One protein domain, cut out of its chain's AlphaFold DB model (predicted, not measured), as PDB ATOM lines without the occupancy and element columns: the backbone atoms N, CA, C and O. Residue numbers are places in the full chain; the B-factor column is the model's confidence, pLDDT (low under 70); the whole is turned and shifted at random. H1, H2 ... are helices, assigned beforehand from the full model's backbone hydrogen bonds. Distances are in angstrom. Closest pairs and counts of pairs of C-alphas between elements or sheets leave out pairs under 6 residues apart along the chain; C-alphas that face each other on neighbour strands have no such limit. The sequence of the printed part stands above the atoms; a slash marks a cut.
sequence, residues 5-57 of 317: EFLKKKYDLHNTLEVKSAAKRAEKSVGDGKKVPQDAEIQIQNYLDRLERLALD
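Overview. This is residues 5 to 57 of the 317 residues of an uncharacterized protein of Candidatus Nomurabacteria bacterium GW2011_GWB1_37_5 (UniProt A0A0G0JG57). Two helices, H2 and H3, cross nearly at right angles, and a short helix, H1, packs across the first residues of H3. The far end of H3 sticks out with residues 52 to 57, and at the end of H2 residues 29 to 34 stick out as the beginning of a loop that folds back to H3. The printed part has 53 residues with three named helices, in the order H1, H2, H3, and no named strand; its class is all helix. It is compact, with a radius of gyration of the C-alphas of 11.1 A and spans of 33 by 26 by 16 A.

Arrangement. Begin at H1, residues 5 to 11, and look across to H3, residues 40 to 55. They touch, H3 with residues 40 to 44 alone; the closest C-alphas, those of Glu 5 and Glu 41, are 5.9 A apart. Their lines are about perpendicular, at 85 degrees. Next comes H2, residues 17 to 29, which is apart from H1. H2 and H3 touch, H3 with residues 43 to 50 alone; the closest C-alphas, those of Ala 22 and Tyr 47, are 5.6 A apart. These two lines are about perpendicular, at 84 degrees. In H1, H2 and H3 every O i to N i+4 pair is within hydrogen-bond range.

Along the chain. Find C-alpha 5 at (143.144, 53.855, 71.703), where H1 begins; it runs 10.1 A to Tyr 11. From C-alpha 17 at (157.486, 61.313, 64.293), H2 runs 18.6 A to Ser 29. H3 runs 22.4 A from Ala 40 to C-alpha 55 at (142.362, 71.892, 60.038).

Size, cuts and confidence. The C-alphas farthest apart, those of Lys 10 and Asp 32, are 33.4 A apart. The link from H1 to H2 is tight, and that from H2 to H3 is short. The printed part has no cut. Its mean pLDDT is 83.5; look for values under 70 at residues 29 to 36.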
ATOM      1  N   GLU A   5     142.831  55.280  71.546       93.31
ATOM      2  CA  GLU A   5     143.144  53.855  71.703       93.31
ATOM      3  C   GLU A   5     143.054  53.080  70.377       93.31
ATOM      4  O   GLU A   5     143.925  52.259  70.077       93.31
ATOM      5  N   PHE A   6     142.045  53.364  69.545       94.56
ATOM      6  CA  PHE A   6     141.917  52.739  68.227       94.56
ATOM      7  C   PHE A   6     143.138  53.040  67.347       94.56
ATOM      8  O   PHE A   6     143.745  52.126  66.790       94.56
ATOM      9  N   LEU A   7     143.558  54.308  67.278       95.44
ATOM     10  CA  LEU A   7     144.720  54.716  66.483       95.44
ATOM     11  C   LEU A   7     146.040  54.178  67.055       95.44
ATOM     12  O   LEU A   7     146.938  53.823  66.288       95.44
ATOM     13  N   LYS A   8     146.144  54.066  68.386       94.50
ATOM     14  CA  LYS A   8     147.265  53.412  69.072       94.50
ATOM     15  C   LYS A   8     147.394  51.959  68.626       94.50
ATOM     16  O   LYS A   8     148.455  51.573  68.154       94.50
ATOM     17  N   LYS A   9     146.320  51.170  68.723       93.75
ATOM     18  CA  LYS A   9     146.334  49.746  68.349       93.75
ATOM     19  C   LYS A   9     146.534  49.540  66.849       93.75
ATOM     20  O   LYS A   9     147.210  48.599  66.453       93.75
ATOM     21  N   LYS A  10     145.946  50.405  66.017       93.88
ATOM     22  CA  LYS A  10     145.952  50.236  64.560       93.88
ATOM     23  C   LYS A  10     147.282  50.604  63.905       93.88
ATOM     24  O   LYS A  10     147.667  49.954  62.939       93.88
ATOM     25  N   TYR A  11     147.951  51.646  64.395       94.19
ATOM     26  CA  TYR A  11     149.125  52.224  63.726       94.19
ATOM     27  C   TYR A  11     150.339  52.405  64.618       94.19
ATOM     28  O   TYR A  11     151.322  52.983  64.160       94.19
ATOM     29  N   ASP A  12     150.255  52.009  65.888       94.12
ATOM     30  CA  ASP A  12     151.269  52.360  66.876       94.12
ATOM     31  C   ASP A  12     151.519  53.885  66.916       94.12
ATOM     32  O   ASP A  12     152.644  54.374  67.009       94.12
ATOM     33  N   LEU A  13     150.435  54.668  66.785       92.50
ATOM     34  CA  LEU A  13     150.517  56.076  66.376       92.50
ATOM     35  C   LEU A  13     151.350  56.952  67.330       92.50
ATOM     36  O   LEU A  13     151.994  57.899  66.899       92.50
ATOM     37  N   HIS A  14     151.391  56.624  68.619       91.31
ATOM     38  CA  HIS A  14     152.209  57.329  69.611       91.31
ATOM     39  C   HIS A  14     153.723  57.284  69.325       91.31
ATOM     40  O   HIS A  14     154.460  58.178  69.743       91.31
ATOM     41  N   ASN A  15     154.201  56.291  68.570       92.12
ATOM     42  CA  ASN A  15     155.614  56.158  68.231       92.12
ATOM     43  C   ASN A  15     156.039  56.919  66.974       92.12
ATOM     44  O   ASN A  15     157.247  57.033  66.725       92.12
ATOM     45  N   THR A  16     155.094  57.477  66.216       92.50
ATOM     46  CA  THR A  16     155.399  58.181  64.971       92.50
ATOM     47  C   THR A  16     156.030  59.553  65.211       92.50
ATOM     48  O   THR A  16     155.902  60.171  66.276       92.50
ATOM     49  N   LEU A  17     156.763  60.043  64.207       89.62
ATOM     50  CA  LEU A  17     157.486  61.313  64.293       89.62
ATOM     51  C   LEU A  17     156.532  62.493  64.486       89.62
ATOM     52  O   LEU A  17     156.861  63.433  65.214       89.62
ATOM     53  N   GLU A  18     155.353  62.448  63.869       88.50
ATOM     54  CA  GLU A  18     154.345  63.495  63.969       88.50
ATOM     55  C   GLU A  18     153.767  63.620  65.385       88.50
ATOM     56  O   GLU A  18     153.690  64.743  65.896       88.50
ATOM     57  N   VAL A  19     153.455  62.505  66.063       88.94
ATOM     58  CA  VAL A  19     152.945  62.536  67.444       88.94
ATOM     59  C   VAL A  19     154.042  62.942  68.421       88.94
ATOM     60  O   VAL A  19     153.833  63.847  69.229       88.94
ATOM     61  N   LYS A  20     155.253  62.387  68.285       87.62
ATOM     62  CA  LYS A  20     156.412  62.793  69.103       87.62
ATOM     63  C   LYS A  20     156.732  64.281  68.954       87.62
ATOM     64  O   LYS A  20     157.042  64.960  69.933       87.62
ATOM     65  N   SER A  21     156.633  64.821  67.739       85.94
ATOM     66  CA  SER A  21     156.839  66.252  67.489       85.94
ATOM     67  C   SER A  21     155.737  67.114  68.100       85.94
ATOM     68  O   SER A  21     156.022  68.209  68.590       85.94
ATOM     69  N   ALA A  22     154.487  66.646  68.090       85.19
ATOM     70  CA  ALA A  22     153.387  67.344  68.741       85.19
ATOM     71  C   ALA A  22     153.538  67.344  70.268       85.19
ATOM     72  O   ALA A  22     153.389  68.402  70.877       85.19
ATOM     73  N   ALA A  23     153.935  66.216  70.865       82.56
ATOM     74  CA  ALA A  23     154.202  66.103  72.298       82.56
ATOM     75  C   ALA A  23     155.290  67.093  72.756       82.56
ATOM     76  O   ALA A  23     155.047  67.901  73.650       82.56
ATOM     77  N   LYS A  24     156.432  67.146  72.053       82.12
ATOM     78  CA  LYS A  24     157.512  68.116  72.335       82.12
ATOM     79  C   LYS A  24     157.056  69.577  72.250       82.12
ATOM     80  O   LYS A  24     157.575  70.435  72.957       82.12
ATOM     81  N   ARG A  25     156.118  69.901  71.352       80.75
ATOM     82  CA  ARG A  25     155.551  71.259  71.250       80.75
ATOM     83  C   ARG A  25     154.593  71.561  72.397       80.75
ATOM     84  O   ARG A  25     154.608  72.682  72.893       80.75
ATOM     85  N   ALA A  26     153.782  70.585  72.799       79.94
ATOM     86  CA  ALA A  26     152.886  70.724  73.939       79.94
ATOM     87  C   ALA A  26     153.684  70.982  75.225       79.94
ATOM     88  O   ALA A  26     153.366  71.924  75.940       79.94
ATOM     89  N   GLU A  27     154.778  70.251  75.455       76.75
ATOM     90  CA  GLU A  27     155.684  70.469  76.595       76.75
ATOM     91  C   GLU A  27     156.210  71.910  76.655       76.75
ATOM     92  O   GLU A  27     156.141  72.549  77.700       76.75
ATOM     93  N   LYS A  28     156.626  72.475  75.514       75.75
ATOM     94  CA  LYS A  28     157.065  73.881  75.432       75.75
ATOM     95  C   LYS A  28     155.957  74.895  75.740       75.75
ATOM     96  O   LYS A  28     156.259  76.012  76.139       75.75
ATOM     97  N   SER A  29     154.690  74.536  75.534       68.19
ATOM     98  CA  SER A  29     153.548  75.437  75.732       68.19
ATOM     99  C   SER A  29     153.051  75.499  77.180       68.19
ATOM    100  O   SER A  29     152.338  76.442  77.513       68.19
ATOM    101  N   VAL A  30     153.372  74.511  78.023       68.94
ATOM    102  CA  VAL A  30     152.888  74.432  79.420       68.94
ATOM    103  C   VAL A  30     153.852  75.134  80.406       68.94
ATOM    104  O   VAL A  30     153.525  75.294  81.582       68.94
ATOM    105  N   GLY A  31     154.988  75.647  79.913       56.12
ATOM    106  CA  GLY A  31     156.003  76.370  80.689       56.12
ATOM    107  C   GLY A  31     157.031  75.446  81.352       56.12
ATOM    108  O   GLY A  31     156.746  74.279  81.637       56.12
ATOM    109  N   ASP A  32     158.237  75.974  81.584       54.66
ATOM    110  CA  ASP A  32     159.369  75.234  82.152       54.66
ATOM    111  C   ASP A  32     158.995  74.597  83.503       54.66
ATOM    112  O   ASP A  32     158.739  75.281  84.491       54.66
ATOM    113  N   GLY A  33     158.937  73.260  83.534       54.97
ATOM    114  CA  GLY A  33     158.756  72.463  84.755       54.97
ATOM    115  C   GLY A  33     157.510  71.571  84.809       54.97
ATOM    116  O   GLY A  33     157.472  70.653  85.628       54.97
ATOM    117  N   LYS A  34     156.514  71.752  83.930       57.78
ATOM    118  CA  LYS A  34     155.328  70.873  83.875       57.78
ATOM    119  C   LYS A  34     155.456  69.851  82.745       57.78
ATOM    120  O   LYS A  34     155.360  70.188  81.570       57.78
ATOM    121  N   LYS A  35     155.659  68.578  83.102       61.59
ATOM    122  CA  LYS A  35     155.693  67.472  82.132       61.59
ATOM    123  C   LYS A  35     154.284  67.186  81.617       61.59
ATOM    124  O   LYS A  35     153.368  66.969  82.408       61.59
ATOM    125  N   VAL A  36     154.122  67.144  80.296       67.50
ATOM    126  CA  VAL A  36     152.911  66.589  79.680       67.50
ATOM    127  C   VAL A  36     152.874  65.087  79.994       67.50
ATOM    128  O   VAL A  36     153.933  64.446  79.963       67.50
ATOM    129  N   PRO A  37     151.702  64.509  80.320       74.69
ATOM    130  CA  PRO A  37     151.592  63.075  80.550       74.69
ATOM    131  C   PRO A  37     152.173  62.273  79.375       74.69
ATOM    132  O   PRO A  37     151.863  62.542  78.216       74.69
ATOM    133  N   GLN A  38     153.018  61.288  79.687       77.00
ATOM    134  CA  GLN A  38     153.677  60.422  78.697       77.00
ATOM    135  C   GLN A  38     152.813  59.225  78.279       77.00
ATOM    136  O   GLN A  38     153.284  58.335  77.577       77.00
ATOM    137  N   ASP A  39     151.555  59.187  78.716       88.75
ATOM    138  CA  ASP A  39     150.623  58.150  78.299       88.75
ATOM    139  C   ASP A  39     150.370  58.227  76.784       88.75
ATOM    140  O   ASP A  39     150.128  59.302  76.225       88.75
ATOM    141  N   ALA A  40     150.430  57.071  76.120       90.69
ATOM    142  CA  ALA A  40     150.316  56.966  74.670       90.69
ATOM    143  C   ALA A  40     148.990  57.530  74.130       90.69
ATOM    144  O   ALA A  40     148.974  58.164  73.074       90.69
ATOM    145  N   GLU A  41     147.876  57.321  74.835       91.00
ATOM    146  CA  GLU A  41     146.566  57.812  74.403       91.00
ATOM    147  C   GLU A  41     146.455  59.322  74.581       91.00
ATOM    148  O   GLU A  41     145.919  59.998  73.705       91.00
ATOM    149  N   ILE A  42     147.045  59.869  75.649       89.06
ATOM    150  CA  ILE A  42     147.116  61.320  75.867       89.06
ATOM    151  C   ILE A  42     147.976  61.992  74.790       89.06
ATOM    152  O   ILE A  42     147.595  63.034  74.256       89.06
ATOM    153  N   GLN A  43     149.113  61.401  74.414       89.94
ATOM    154  CA  GLN A  43     149.953  61.932  73.333       89.94
ATOM    155  C   GLN A  43     149.215  61.956  71.991       89.94
ATOM    156  O   GLN A  43     149.262  62.962  71.276       89.94
ATOM    157  N   ILE A  44     148.501  60.874  71.668       92.88
ATOM    158  CA  ILE A  44     147.665  60.810  70.467       92.88
ATOM    159  C   ILE A  44     146.548  61.852  70.548       92.88
ATOM    160  O   ILE A  44     146.333  62.571  69.574       92.88
ATOM    161  N   GLN A  45     145.877  61.995  71.692       91.69
ATOM    162  CA  GLN A  45     144.805  62.975  71.847       91.69
ATOM    163  C   GLN A  45     145.311  64.406  71.653       91.69
ATOM    164  O   GLN A  45     144.731  65.153  70.876       91.69
ATOM    165  N   ASN A  46     146.448  64.765  72.253       89.75
ATOM    166  CA  ASN A  46     147.072  66.076  72.059       89.75
ATOM    167  C   ASN A  46     147.409  66.344  70.583       89.75
ATOM    168  O   ASN A  46     147.280  67.470  70.093       89.75
ATOM    169  N   TYR A  47     147.855  65.312  69.860       91.50
ATOM    170  CA  TYR A  47     148.092  65.410  68.425       91.50
ATOM    171  C   TYR A  47     146.789  65.641  67.646       91.50
ATOM    172  O   TYR A  47     146.752  66.530  66.793       91.50
ATOM    173  N   LEU A  48     145.720  64.904  67.961       92.44
ATOM    174  CA  LEU A  48     144.405  65.079  67.342       92.44
ATOM    175  C   LEU A  48     143.818  66.465  67.635       92.44
ATOM    176  O   LEU A  48     143.404  67.141  66.701       92.44
ATOM    177  N   ASP A  49     143.871  66.943  68.876       89.62
ATOM    178  CA  ASP A  49     143.385  68.277  69.256       89.62
ATOM    179  C   ASP A  49     144.130  69.379  68.491       89.62
ATOM    180  O   ASP A  49     143.555  70.388  68.073       89.62
ATOM    181  N   ARG A  50     145.432  69.184  68.251       87.50
ATOM    182  CA  ARG A  50     146.214  70.080  67.398       87.50
ATOM    183  C   ARG A  50     145.746  70.022  65.946       87.50
ATOM    184  O   ARG A  50     145.662  71.074  65.315       87.50
ATOM    185  N   LEU A  51     145.495  68.833  65.397       88.69
ATOM    186  CA  LEU A  51     144.966  68.703  64.037       88.69
ATOM    187  C   LEU A  51     143.601  69.375  63.908       88.69
ATOM    188  O   LEU A  51     143.385  70.097  62.944       88.69
ATOM    189  N   GLU A  52     142.726  69.208  64.893       88.06
ATOM    190  CA  GLU A  52     141.417  69.857  64.951       88.06
ATOM    191  C   GLU A  52     141.547  71.382  64.925       88.06
ATOM    192  O   GLU A  52     140.952  72.032  64.067       88.06
ATOM    193  N   ARG A  53     142.417  71.962  65.761       84.56
ATOM    194  CA  ARG A  53     142.700  73.409  65.721       84.56
ATOM    195  C   ARG A  53     143.277  73.860  64.384       84.56
ATOM    196  O   ARG A  53     142.977  74.940  63.902       84.56
ATOM    197  N   LEU A  54     144.143  73.058  63.775       82.69
ATOM    198  CA  LEU A  54     144.807  73.454  62.541       82.69
ATOM    199  C   LEU A  54     143.929  73.312  61.308       82.69
ATOM    200  O   LEU A  54     144.072  74.122  60.403       82.69
ATOM    201  N   ALA A  55     143.107  72.269  61.234       80.00
ATOM    202  CA  ALA A  55     142.362  71.892  60.038       80.00
ATOM    203  C   ALA A  55     140.895  72.304  60.096       80.00
ATOM    204  O   ALA A  55     140.308  72.574  59.054       80.00
ATOM    205  N   LEU A  56     140.316  72.348  61.296       76.38
ATOM    206  CA  LEU A  56     138.900  72.613  61.478       76.38
ATOM    207  C   LEU A  56     138.652  74.015  62.027       76.38
ATOM    208  O   LEU A  56     137.525  74.460  61.895       76.38
ATOM    209  N   ASP A  57     139.619  74.723  62.629       71.56
ATOM    210  CA  ASP A  57     139.361  76.009  63.296       71.56
ATOM    211  C   ASP A  57     139.434  77.263  62.417       71.56
ATOM    212  O   ASP A  57     140.537  77.678  62.062       71.56
TER     213      ASP A  57